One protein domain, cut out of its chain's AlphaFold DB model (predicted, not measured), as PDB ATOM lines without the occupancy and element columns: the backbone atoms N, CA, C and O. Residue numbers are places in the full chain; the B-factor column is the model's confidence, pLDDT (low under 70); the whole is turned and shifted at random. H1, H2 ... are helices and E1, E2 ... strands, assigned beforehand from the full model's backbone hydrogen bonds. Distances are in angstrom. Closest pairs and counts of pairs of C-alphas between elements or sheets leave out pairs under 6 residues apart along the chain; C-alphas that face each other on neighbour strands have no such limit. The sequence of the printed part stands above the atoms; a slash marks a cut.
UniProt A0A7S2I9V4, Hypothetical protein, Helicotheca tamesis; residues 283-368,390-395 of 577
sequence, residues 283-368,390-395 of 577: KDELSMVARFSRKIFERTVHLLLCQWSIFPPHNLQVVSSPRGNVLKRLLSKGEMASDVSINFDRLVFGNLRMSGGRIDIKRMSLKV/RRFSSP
ATOM      1  N   LYS A 283      42.311  -9.181  22.452       61.53
ATOM      2  CA  LYS A 283      42.091  -7.775  22.827       61.53
ATOM      3  C   LYS A 283      41.879  -6.900  21.586       61.53
ATOM      4  O   LYS A 283      41.017  -6.021  21.612       61.53
ATOM      5  N   ASP A 284      42.582  -7.200  20.496       63.19
ATOM      6  CA  ASP A 284      42.488  -6.456  19.240       63.19
ATOM      7  C   ASP A 284      41.201  -6.774  18.460       63.19
ATOM      8  O   ASP A 284      40.533  -5.853  17.983       63.19
ATOM      9  N   GLU A 285      40.752  -8.031  18.416       65.38
ATOM     10  CA  GLU A 285      39.473  -8.401  17.778       65.38
ATOM     11  C   GLU A 285      38.252  -7.833  18.516       65.38
ATOM     12  O   GLU A 285      37.345  -7.258  17.901       65.38
ATOM     13  N   LEU A 286      38.247  -7.917  19.854       65.12
ATOM     14  CA  LEU A 286      37.222  -7.275  20.684       65.12
ATOM     15  C   LEU A 286      37.201  -5.754  20.461       65.12
ATOM     16  O   LEU A 286      36.133  -5.135  20.519       65.12
ATOM     17  N   SER A 287      38.352  -5.156  20.134       80.19
ATOM     18  CA  SER A 287      38.444  -3.739  19.783       80.19
ATOM     19  C   SER A 287      37.790  -3.421  18.432       80.19
ATOM     20  O   SER A 287      37.124  -2.390  18.318       80.19
ATOM     21  N   MET A 288      37.896  -4.298  17.423       87.81
ATOM     22  CA  MET A 288      37.296  -4.070  16.101       87.81
ATOM     23  C   MET A 288      35.768  -4.072  16.157       87.81
ATOM     24  O   MET A 288      35.135  -3.144  15.650       87.81
ATOM     25  N   VAL A 289      35.167  -5.057  16.833       85.25
ATOM     26  CA  VAL A 289      33.703  -5.132  16.992       85.25
ATOM     27  C   VAL A 289      33.177  -3.932  17.785       85.25
ATOM     28  O   VAL A 289      32.157  -3.342  17.422       85.25
ATOM     29  N   ALA A 290      33.888  -3.514  18.838       88.25
ATOM     30  CA  ALA A 290      33.530  -2.325  19.607       88.25
ATOM     31  C   ALA A 290      33.621  -1.037  18.765       88.25
ATOM     32  O   ALA A 290      32.699  -0.221  18.802       88.25
ATOM     33  N   ARG A 291      34.682  -0.869  17.958       90.75
ATOM     34  CA  ARG A 291      34.837   0.264  17.024       90.75
ATOM     35  C   ARG A 291      33.728   0.289  15.971       90.75
ATOM     36  O   ARG A 291      33.185   1.353  15.684       90.75
ATOM     37  N   PHE A 292      33.369  -0.867  15.419       88.81
ATOM     38  CA  PHE A 292      32.280  -0.986  14.451       88.81
ATOM     39  C   PHE A 292      30.924  -0.630  15.074       88.81
ATOM     40  O   PHE A 292      30.188   0.191  14.529       88.81
ATOM     41  N   SER A 293      30.625  -1.169  16.260       87.81
ATOM     42  CA  SER A 293      29.407  -0.846  17.010       87.81
ATOM     43  C   SER A 293      29.311   0.647  17.324       87.81
ATOM     44  O   SER A 293      28.277   1.260  17.060       87.81
ATOM     45  N   ARG A 294      30.408   1.258  17.797       92.50
ATOM     46  CA  ARG A 294      30.507   2.705  18.023       92.50
ATOM     47  C   ARG A 294      30.095   3.489  16.774       92.50
ATOM     48  O   ARG A 294      29.151   4.271  16.856       92.50
ATOM     49  N   LYS A 295      30.720   3.204  15.623       91.25
ATOM     50  CA  LYS A 295      30.410   3.863  14.341       91.25
ATOM     51  C   LYS A 295      28.948   3.687  13.926       91.25
ATOM     52  O   LYS A 295      28.350   4.632  13.419       91.25
ATOM     53  N   ILE A 296      28.353   2.508  14.146       86.81
ATOM     54  CA  ILE A 296      26.926   2.284  13.863       86.81
ATOM     55  C   ILE A 296      26.056   3.197  14.724       86.81
ATOM     56  O   ILE A 296      25.171   3.858  14.184       86.81
ATOM     57  N   PHE A 297      26.279   3.242  16.040       86.88
ATOM     58  CA  PHE A 297      25.491   4.089  16.939       86.88
ATOM     59  C   PHE A 297      25.660   5.573  16.615       86.88
ATOM     60  O   PHE A 297      24.658   6.268  16.492       86.88
ATOM     61  N   GLU A 298      26.898   6.037  16.426       91.44
ATOM     62  CA  GLU A 298      27.197   7.432  16.082       91.44
ATOM     63  C   GLU A 298      26.505   7.830  14.781       91.44
ATOM     64  O   GLU A 298      25.738   8.789  14.766       91.44
ATOM     65  N   ARG A 299      26.675   7.036  13.715       87.44
ATOM     66  CA  ARG A 299      26.028   7.291  12.424       87.44
ATOM     67  C   ARG A 299      24.509   7.234  12.525       87.44
ATOM     68  O   ARG A 299      23.836   8.080  11.951       87.44
ATOM     69  N   THR A 300      23.961   6.254  13.243       83.25
ATOM     70  CA  THR A 300      22.508   6.108  13.401       83.25
ATOM     71  C   THR A 300      21.928   7.316  14.123       83.25
ATOM     72  O   THR A 300      20.987   7.922  13.627       83.25
ATOM     73  N   VAL A 301      22.497   7.701  15.266       85.88
ATOM     74  CA  VAL A 301      22.022   8.849  16.045       85.88
ATOM     75  C   VAL A 301      22.208  10.150  15.269       85.88
ATOM     76  O   VAL A 301      21.272  10.939  15.205       85.88
ATOM     77  N   HIS A 302      23.350  10.343  14.612       87.81
ATOM     78  CA  HIS A 302      23.595  11.511  13.769       87.81
ATOM     79  C   HIS A 302      22.568  11.625  12.633       87.81
ATOM     80  O   HIS A 302      21.943  12.668  12.471       87.81
ATOM     81  N   LEU A 303      22.343  10.549  11.868       81.50
ATOM     82  CA  LEU A 303      21.355  10.538  10.781       81.50
ATOM     83  C   LEU A 303      19.945  10.823  11.288       81.50
ATOM     84  O   LEU A 303      19.215  11.578  10.656       81.50
ATOM     85  N   LEU A 304      19.572  10.249  12.431       80.25
ATOM     86  CA  LEU A 304      18.276  10.499  13.044       80.25
ATOM     87  C   LEU A 304      18.118  11.972  13.448       80.25
ATOM     88  O   LEU A 304      17.106  12.581  13.123       80.25
ATOM     89  N   LEU A 305      19.129  12.564  14.090       82.44
ATOM     90  CA  LEU A 305      19.102  13.978  14.467       82.44
ATOM     91  C   LEU A 305      19.000  14.891  13.241       82.44
ATOM     92  O   LEU A 305      18.146  15.774  13.241       82.44
ATOM     93  N   CYS A 306      19.785  14.638  12.190       81.06
ATOM     94  CA  CYS A 306      19.706  15.398  10.940       81.06
ATOM     95  C   CYS A 306      18.358  15.226  10.229       81.06
ATOM     96  O   CYS A 306      17.844  16.174   9.643       81.06
ATOM     97  N   GLN A 307      17.771  14.027  10.280       79.25
ATOM     98  CA  GLN A 307      16.461  13.756   9.689       79.25
ATOM     99  C   GLN A 307      15.334  14.495  10.425       79.25
ATOM    100  O   GLN A 307      14.337  14.868   9.811       79.25
ATOM    101  N   TRP A 308      15.453  14.673  11.741       75.31
ATOM    102  CA  TRP A 308      14.426  15.332  12.557       75.31
ATOM    103  C   TRP A 308      14.589  16.838  12.649       75.31
ATOM    104  O   TRP A 308      13.634  17.545  12.989       75.31
ATOM    105  N   SER A 309      15.794  17.329  12.397       81.69
ATOM    106  CA  SER A 309      16.076  18.748  12.418       81.69
ATOM    107  C   SER A 309      15.537  19.428  11.158       81.69
ATOM    108  O   SER A 309      15.760  18.941  10.054       81.69
ATOM    109  N   ILE A 310      14.871  20.577  11.311       86.06
ATOM    110  CA  ILE A 310      14.481  21.428  10.172       86.06
ATOM    111  C   ILE A 310      15.731  21.998   9.492       86.06
ATOM    112  O   ILE A 310      15.790  22.100   8.271       86.06
ATOM    113  N   PHE A 311      16.721  22.384  10.297       84.88
ATOM    114  CA  PHE A 311      17.996  22.916   9.832       84.88
ATOM    115  C   PHE A 311      19.120  21.965  10.227       84.88
ATOM    116  O   PHE A 311      19.048  21.417  11.329       84.88
ATOM    117  N   PRO A 312      20.164  21.809   9.394       86.88
ATOM    118  CA  PRO A 312      21.339  21.038   9.766       86.88
ATOM    119  C   PRO A 312      21.856  21.476  11.144       86.88
ATOM    120  O   PRO A 312      22.009  22.679  11.383       86.88
ATOM    121  N   PRO A 313      22.085  20.536  12.070       87.00
ATOM    122  CA  PRO A 313      22.501  20.877  13.419       87.00
ATOM    123  C   PRO A 313      23.914  21.476  13.395       87.00
ATOM    124  O   PRO A 313      24.802  20.976  12.703       87.00
ATOM    125  N   HIS A 314      24.127  22.558  14.144       88.56
ATOM    126  CA  HIS A 314      25.427  23.231  14.202       88.56
ATOM    127  C   HIS A 314      26.323  22.590  15.260       88.56
ATOM    128  O   HIS A 314      25.885  22.377  16.396       88.56
ATOM    129  N   ASN A 315      27.571  22.303  14.873       92.19
ATOM    130  CA  ASN A 315      28.597  21.696  15.725       92.19
ATOM    131  C   ASN A 315      28.109  20.426  16.444       92.19
ATOM    132  O   ASN A 315      28.413  20.191  17.611       92.19
ATOM    133  N   LEU A 316      27.328  19.601  15.732       94.38
ATOM    134  CA  LEU A 316      26.834  18.334  16.254       94.38
ATOM    135  C   LEU A 316      27.983  17.333  16.393       94.38
ATOM    136  O   LEU A 316      28.553  16.885  15.402       94.38
ATOM    137  N   GLN A 317      28.262  16.921  17.624       96.38
ATOM    138  CA  GLN A 317      29.204  15.851  17.923       96.38
ATOM    139  C   GLN A 317      28.462  14.708  18.602       96.38
ATOM    140  O   GLN A 317      27.797  14.902  19.618       96.38
ATOM    141  N   VAL A 318      28.583  13.505  18.045       95.31
ATOM    142  CA  VAL A 318      27.994  12.290  18.610       95.31
ATOM    143  C   VAL A 318      29.122  11.340  18.970       95.31
ATOM    144  O   VAL A 318      29.910  10.963  18.109       95.31
ATOM    145  N   VAL A 319      29.180  10.942  20.237       96.38
ATOM    146  CA  VAL A 319      30.173  10.006  20.768       96.38
ATOM    147  C   VAL A 319      29.448   8.805  21.349       96.38
ATOM    148  O   VAL A 319      28.516   8.956  22.138       96.38
ATOM    149  N   SER A 320      29.869   7.597  20.980       95.44
ATOM    150  CA  SER A 320      29.256   6.359  21.464       95.44
ATOM    151  C   SER A 320      30.240   5.490  22.250       95.44
ATOM    152  O   SER A 320      31.381   5.240  21.843       95.44
ATOM    153  N   SER A 321      29.776   4.989  23.391       95.25
ATOM    154  CA  SER A 321      30.515   4.131  24.315       95.25
ATOM    155  C   SER A 321      29.792   2.787  24.476       95.25
ATOM    156  O   SER A 321      28.899   2.667  25.323       95.25
ATOM    157  N   PRO A 322      30.152   1.767  23.667       92.62
ATOM    158  CA  PRO A 322      29.527   0.449  23.737       92.62
ATOM    159  C   PRO A 322      29.619  -0.153  25.144       92.62
ATOM    160  O   PRO A 322      30.661  -0.072  25.795       92.62
ATOM    161  N   ARG A 323      28.539  -0.788  25.616       89.38
ATOM    162  CA  ARG A 323      28.466  -1.361  26.971       89.38
ATOM    163  C   ARG A 323      28.617  -2.877  26.980       89.38
ATOM    164  O   ARG A 323      27.781  -3.606  26.436       89.38
ATOM    165  N   GLY A 324      29.593  -3.345  27.758       88.06
ATOM    166  CA  GLY A 324      29.864  -4.766  27.974       88.06
ATOM    167  C   GLY A 324      30.461  -5.445  26.742       88.06
ATOM    168  O   GLY A 324      30.907  -4.793  25.801       88.06
ATOM    169  N   ASN A 325      30.472  -6.780  26.738       87.38
ATOM    170  CA  ASN A 325      30.972  -7.544  25.598       87.38
ATOM    171  C   ASN A 325      29.949  -7.505  24.444       87.38
ATOM    172  O   ASN A 325      28.972  -8.261  24.435       87.38
ATOM    173  N   VAL A 326      30.175  -6.591  23.494       86.88
ATOM    174  CA  VAL A 326      29.305  -6.339  22.332       86.88
ATOM    175  C   VAL A 326      29.069  -7.614  21.528       86.88
ATOM    176  O   VAL A 326      27.922  -7.916  21.209       86.88
ATOM    177  N   LEU A 327      30.127  -8.387  21.257       84.81
ATOM    178  CA  LEU A 327      30.039  -9.618  20.473       84.81
ATOM    179  C   LEU A 327      29.149 -10.652  21.169       84.81
ATOM    180  O   LEU A 327      28.231 -11.190  20.556       84.81
ATOM    181  N   LYS A 328      29.342 -10.862  22.479       87.25
ATOM    182  CA  LYS A 328      28.498 -11.776  23.264       87.25
ATOM    183  C   LYS A 328      27.025 -11.358  23.224       87.25
ATOM    184  O   LYS A 328      26.164 -12.217  23.055       87.25
ATOM    185  N   ARG A 329      26.707 -10.066  23.378       84.50
ATOM    186  CA  ARG A 329      25.311  -9.572  23.344       84.50
ATOM    187  C   ARG A 329      24.697  -9.668  21.948       84.50
ATOM    188  O   ARG A 329      23.533 -10.046  21.837       84.50
ATOM    189  N   LEU A 330      25.481  -9.403  20.906       83.88
ATOM    190  CA  LEU A 330      25.040  -9.538  19.524       83.88
ATOM    191  C   LEU A 330      24.723 -11.000  19.184       83.88
ATOM    192  O   LEU A 330      23.648 -11.267  18.660       83.88
ATOM    193  N   LEU A 331      25.603 -11.940  19.542       82.81
ATOM    194  CA  LEU A 331      25.405 -13.369  19.277       82.81
ATOM    195  C   LEU A 331      24.266 -13.973  20.113       82.81
ATOM    196  O   LEU A 331      23.469 -14.742  19.594       82.81
ATOM    197  N   SER A 332      24.168 -13.617  21.400       85.62
ATOM    198  CA  SER A 332      23.172 -14.221  22.305       85.62
ATOM    199  C   SER A 332      21.785 -13.582  22.236       85.62
ATOM    200  O   SER A 332      20.789 -14.273  22.416       85.62
ATOM    201  N   LYS A 333      21.701 -12.263  22.026       82.25
ATOM    202  CA  LYS A 333      20.440 -11.505  22.083       82.25
ATOM    203  C   LYS A 333      20.096 -10.795  20.776       82.25
ATOM    204  O   LYS A 333      19.021 -10.210  20.681       82.25
ATOM    205  N   GLY A 334      20.984 -10.797  19.779       84.44
ATOM    206  CA  GLY A 334      20.790 -10.016  18.554       84.44
ATOM    207  C   GLY A 334      20.825  -8.504  18.786       84.44
ATOM    208  O   GLY A 334      20.267  -7.742  17.992       84.44
ATOM    209  N   GLU A 335      21.436  -8.065  19.889       88.12
ATOM    210  CA  GLU A 335      21.338  -6.699  20.400       88.12
ATOM    211  C   GLU A 335      22.712  -6.088  20.652       88.12
ATOM    212  O   GLU A 335      23.599  -6.717  21.231       88.12
ATOM    213  N   MET A 336      22.859  -4.817  20.287       88.00
ATOM    214  CA  MET A 336      23.980  -3.985  20.715       88.00
ATOM    215  C   MET A 336      23.488  -2.967  21.735       88.00
ATOM    216  O   MET A 336      22.385  -2.444  21.603       88.00
ATOM    217  N   ALA A 337      24.303  -2.663  22.739       91.31
ATOM    218  CA  ALA A 337      23.989  -1.635  23.720       91.31
ATOM    219  C   ALA A 337      25.122  -0.621  23.805       91.31
ATOM    220  O   ALA A 337      26.292  -1.008  23.821       91.31
ATOM    221  N   SER A 338      24.771   0.654  23.900       93.38
ATOM    222  CA  SER A 338      25.728   1.744  24.007       93.38
ATOM    223  C   SER A 338      25.188   2.872  24.878       93.38
ATOM    224  O   SER A 338      23.976   3.072  24.970       93.38
ATOM    225  N   ASP A 339      26.099   3.597  25.518       95.69
ATOM    226  CA  ASP A 339      25.821   4.935  26.024       95.69
ATOM    227  C   ASP A 339      26.229   5.941  24.943       95.69
ATOM    228  O   ASP A 339      27.332   5.858  24.403       95.69
ATOM    229  N   VAL A 340      25.346   6.873  24.603       95.06
ATOM    230  CA  VAL A 340      25.589   7.874  23.558       95.06
ATOM    231  C   VAL A 340      25.612   9.255  24.192       95.06
ATOM    232  O   VAL A 340      24.734   9.576  24.979       95.06
ATOM    233  N   SER A 341      26.589  10.077  23.840       97.06
ATOM    234  CA  SER A 341      26.677  11.482  24.232       97.06
ATOM    235  C   SER A 341      26.597  12.352  22.987       97.06
ATOM    236  O   SER A 341      27.284  12.096  22.001       97.06
ATOM    237  N   ILE A 342      25.738  13.361  23.028       95.88
ATOM    238  CA  ILE A 342      25.456  14.271  21.923       95.88
ATOM    239  C   ILE A 342      25.745  15.683  22.417       95.88
ATOM    240  O   ILE A 342      25.043  16.164  23.302       95.88
ATOM    241  N   ASN A 343      26.739  16.350  21.844       96.81
ATOM    242  CA  ASN A 343      26.991  17.772  22.074       96.81
ATOM    243  C   ASN A 343      26.528  18.559  20.852       96.81
ATOM    244  O   ASN A 343      26.688  18.098  19.720       96.81
ATOM    245  N   PHE A 344      25.934  19.724  21.075       94.88
ATOM    246  CA  PHE A 344      25.432  20.573  20.004       94.88
ATOM    247  C   PHE A 344      25.434  22.036  20.434       94.88
ATOM    248  O   PHE A 344      25.169  22.342  21.597       94.88
ATOM    249  N   ASP A 345      25.612  22.932  19.466       95.44
ATOM    250  CA  ASP A 345      25.433  24.373  19.678       95.44
ATOM    251  C   ASP A 345      24.011  24.809  19.352       95.44
ATOM    252  O   ASP A 345      23.459  25.723  19.966       95.44
ATOM    253  N   ARG A 346      23.386  24.147  18.375       93.62
ATOM    254  CA  ARG A 346      21.995  24.408  18.028       93.62
ATOM    255  C   ARG A 346      21.295  23.166  17.505       93.62
ATOM    256  O   ARG A 346      21.765  22.533  16.561       93.62
ATOM    257  N   LEU A 347      20.129  22.881  18.079       90.69
ATOM    258  CA  LEU A 347      19.179  21.896  17.572       90.69
ATOM    259  C   LEU A 347      17.847  22.583  17.288       90.69
ATOM    260  O   LEU A 347      17.279  23.255  18.150       90.69
ATOM    261  N   VAL A 348      17.347  22.422  16.064       89.50
ATOM    262  CA  VAL A 348      16.047  22.948  15.646       89.50
ATOM    263  C   VAL A 348      15.212  21.800  15.116       89.50
ATOM    264  O   VAL A 348      15.340  21.409  13.960       89.50
ATOM    265  N   PHE A 349      14.349  21.269  15.966       84.38
ATOM    266  CA  PHE A 349      13.295  20.344  15.582       84.38
ATOM    267  C   PHE A 349      12.068  21.119  15.116       84.38
ATOM    268  O   PHE A 349      11.894  22.280  15.486       84.38
ATOM    269  N   GLY A 350      11.191  20.444  14.363       76.94
ATOM    270  CA  GLY A 350       9.907  20.972  13.874       76.94
ATOM    271  C   GLY A 350       9.237  21.962  14.829       76.94
ATOM    272  O   GLY A 350       8.957  23.103  14.471       76.94
ATOM    273  N   ASN A 351       9.062  21.523  16.078       82.19
ATOM    274  CA  ASN A 351       8.318  22.265  17.087       82.19
ATOM    275  C   ASN A 351       9.171  22.813  18.237       82.19
ATOM    276  O   ASN A 351       8.651  23.605  19.020       82.19
ATOM    277  N   LEU A 352      10.445  22.419  18.354       85.94
ATOM    278  CA  LEU A 352      11.325  22.831  19.450       85.94
ATOM    279  C   LEU A 352      12.675  23.316  18.938       85.94
ATOM    280  O   LEU A 352      13.329  22.646  18.143       85.94
ATOM    281  N   ARG A 353      13.137  24.434  19.489       91.44
ATOM    282  CA  ARG A 353      14.471  24.982  19.260       91.44
ATOM    283  C   ARG A 353      15.267  25.024  20.558       91.44
ATOM    284  O   ARG A 353      14.707  25.277  21.620       91.44
ATOM    285  N   MET A 354      16.566  24.773  20.455       93.19
ATOM    286  CA  MET A 354      17.514  24.777  21.567       93.19
ATOM    287  C   MET A 354      18.844  25.363  21.090       93.19
ATOM    288  O   MET A 354      19.345  24.964  20.034       93.19
ATOM    289  N   SER A 355      19.426  26.264  21.875       94.31
ATOM    290  CA  SER A 355      20.701  26.935  21.604       94.31
ATOM    291  C   SER A 355      21.761  26.463  22.588       94.31
ATOM    292  O   SER A 355      22.172  27.200  23.481       94.31
ATOM    293  N   GLY A 356      22.197  25.224  22.408       94.12
ATOM    294  CA  GLY A 356      23.347  24.666  23.101       94.12
ATOM    295  C   GLY A 356      22.955  23.648  24.155       94.12
ATOM    296  O   GLY A 356      21.893  23.746  24.777       94.12
ATOM    297  N   GLY A 357      23.821  22.664  24.349       95.31
ATOM    298  CA  GLY A 357      23.713  21.711  25.441       95.31
ATOM    299  C   GLY A 357      24.335  20.364  25.117       95.31
ATOM    300  O   GLY A 357      24.943  20.149  24.065       95.31
ATOM    301  N   ARG A 358      24.143  19.440  26.053       95.81
ATOM    302  CA  ARG A 358      24.556  18.049  25.923       95.81
ATOM    303  C   ARG A 358      23.383  17.127  26.211       95.81
ATOM    304  O   ARG A 358      22.643  17.343  27.163       95.81
ATOM    305  N   ILE A 359      23.209  16.090  25.402       95.00
ATOM    306  CA  ILE A 359      22.237  15.022  25.636       95.00
ATOM    307  C   ILE A 359      22.988  13.703  25.753       95.00
ATOM    308  O   ILE A 359      23.621  13.236  24.810       95.00
ATOM    309  N   ASP A 360      22.870  13.078  26.913       95.75
ATOM    310  CA  ASP A 360      23.424  11.773  27.225       95.75
ATOM    311  C   ASP A 360      22.303  10.726  27.220       95.75
ATOM    312  O   ASP A 360      21.362  10.784  28.005       95.75
ATOM    313  N   ILE A 361      22.403   9.731  26.349       93.31
ATOM    314  CA  ILE A 361      21.494   8.592  26.263       93.31
ATOM    315  C   ILE A 361      22.172   7.396  26.925       93.31
ATOM    316  O   ILE A 361      23.119   6.827  26.381       93.31
ATOM    317  N   LYS A 362      21.705   6.995  28.106       93.25
ATOM    318  CA  LYS A 362      22.242   5.852  28.847       93.25
ATOM    319  C   LYS A 362      21.434   4.592  28.561       93.25
ATOM    320  O   LYS A 362      20.206   4.618  28.536       93.25
ATOM    321  N   ARG A 363      22.132   3.459  28.436       90.12
ATOM    322  CA  ARG A 363      21.564   2.108  28.260       90.12
ATOM    323  C   ARG A 363      20.759   1.945  26.963       90.12
ATOM    324  O   ARG A 363      19.857   1.112  26.904       90.12
ATOM    325  N   MET A 364      21.096   2.690  25.911       87.69
ATOM    326  CA  MET A 364      20.440   2.555  24.611       87.69
ATOM    327  C   MET A 364      20.749   1.177  24.018       87.69
ATOM    328  O   MET A 364      21.908   0.824  23.816       87.69
ATOM    329  N   SER A 365      19.713   0.391  23.732       87.62
ATOM    330  CA  SER A 365      19.826  -0.954  23.158       87.62
ATOM    331  C   SER A 365      19.198  -0.997  21.766       87.62
ATOM    332  O   SER A 365      18.017  -0.681  21.632       87.62
ATOM    333  N   LEU A 366      19.941  -1.422  20.751       81.56
ATOM    334  CA  LEU A 366      19.454  -1.589  19.385       81.56
ATOM    335  C   LEU A 366      19.395  -3.071  19.018       81.56
ATOM    336  O   LEU A 366      20.401  -3.777  19.123       81.56
ATOM    337  N   LYS A 367      18.240  -3.529  18.525       80.94
ATOM    338  CA  LYS A 367      18.126  -4.841  17.872       80.94
ATOM    339  C   LYS A 367      18.719  -4.753  16.467       80.94
ATOM    340  O   LYS A 367      18.213  -4.009  15.633       80.94
ATOM    341  N   VAL A 368      19.788  -5.503  16.201       73.06
ATOM    342  CA  VAL A 368      20.527  -5.456  14.924       73.06
ATOM    343  C   VAL A 368      19.977  -6.471  13.935       73.06
ATOM    344  O   VAL A 368      19.719  -6.137  12.783       73.06
ATOM    345  N   ARG A 390      10.591  -3.924  16.838       59.38
ATOM    346  CA  ARG A 390      10.835  -2.859  17.807       59.38
ATOM    347  C   ARG A 390      12.334  -2.579  17.844       59.38
ATOM    348  O   ARG A 390      13.106  -3.458  18.220       59.38
ATOM    349  N   ARG A 391      12.726  -1.358  17.469       63.47
ATOM    350  CA  ARG A 391      14.137  -0.933  17.413       63.47
ATOM    351  C   ARG A 391      14.833  -0.999  18.779       63.47
ATOM    352  O   ARG A 391      16.008  -1.346  18.829       63.47
ATOM    353  N   PHE A 392      14.099  -0.733  19.865       72.50
ATOM    354  CA  PHE A 392      14.609  -0.729  21.241       72.50
ATOM    355  C   PHE A 392      14.047  -1.895  22.056       72.50
ATOM    356  O   PHE A 392      12.829  -2.084  22.114       72.50
ATOM    357  N   SER A 393      14.933  -2.679  22.671       73.38
ATOM    358  CA  SER A 393      14.575  -3.872  23.445       73.38
ATOM    359  C   SER A 393      14.344  -3.593  24.927       73.38
ATOM    360  O   SER A 393      13.442  -4.194  25.509       73.38
ATOM    361  N   SER A 394      15.106  -2.672  25.522       80.50
ATOM    362  CA  SER A 394      15.031  -2.330  26.945       80.50
ATOM    363  C   SER A 394      14.721  -0.850  27.186       80.50
ATOM    364  O   SER A 394      14.947  -0.027  26.296       80.50
ATOM    365  N   PRO A 395      14.228  -0.489  28.389       82.12
ATOM    366  CA  PRO A 395      14.177   0.898  28.826       82.12
ATOM    367  C   PRO A 395      15.560   1.545  28.810       82.12
ATOM    368  O   PRO A 395      16.572   0.885  29.056       82.12
TER     369      PRO A 395
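What this domain is: This is residues 283 to 368 and 390 to 395 of the 577 residues of the protein "Hypothetical protein" of Helicotheca tamesis (UniProt A0A7S2I9V4). A twisted sheet of three strands, two long ones, E2 and E3, and a shorter one, E1, at one edge, has one long helix, H1, packed on one face, and a short helix, H2, at one end of the sheet beside its strands. The E2 and E3 hairpin reaches out at the other end in a loop, residues 345 to 356. The printed part has 92 residues, with two named helices and three named strands in the order H1 E1 H2 E2 E3; the sheet runs E1 E2 E3, all antiparallel, and the class is mixed, helices and strands. The whole is only just compact, close to loose, with a radius of gyration of the C-alphas of 14.4 A and spans of 40 by 29 by 18 A.

How they stand to each other: H1, residues 283 to 308, is on the sheet of E1, residues 317 to 322, E2, residues 335 to 344, and E3, residues 357 to 367, in two layers, a helix on one face of a sheet. Its closest C-alphas to E1 are those of Arg 294 and Ser 320, 5.2 A apart. With residues 286 to 293 alone H1 touches H2, residues 326 to 333, about perpendicular at 75 degrees; the closest C-alphas are those of Ala 290 and Val 326, 6.4 A. H2 stands at the sheet's level, at a height over the sheet of 0.6 A. In E1 and E2, N 319 and O 341 are within hydrogen-bond range at 2.8 A; in the hairpin E2 and E3, N 361 and O 340 at 2.7 A. In H1 and H2 every O i to N i+4 pair is within range.

Where its parts are: H1 begins at C-alpha 283 (42.091, -7.775, 22.827) and is 37.5 A long. E1 measures 16.5 A, H2 10.3 A and E2 27.6 A. E3, 28.2 A, bends by 63 degrees at residue 363 and ends at C-alpha 367 (18.126, -4.841, 17.872).

The domain as a whole: The C-alphas of Lys 283 and Asn 351, the two farthest apart, are 45.6 A apart. Residues 369 to 389 are not printed, with 10.4 A between C-alphas 368 and 390. The link E2 to E3 is long, and in it residues 347 to 348 pair antiparallel with 353 to 354. The model's pLDDT is under 70 at residues 283 to 286 and 390 to 391.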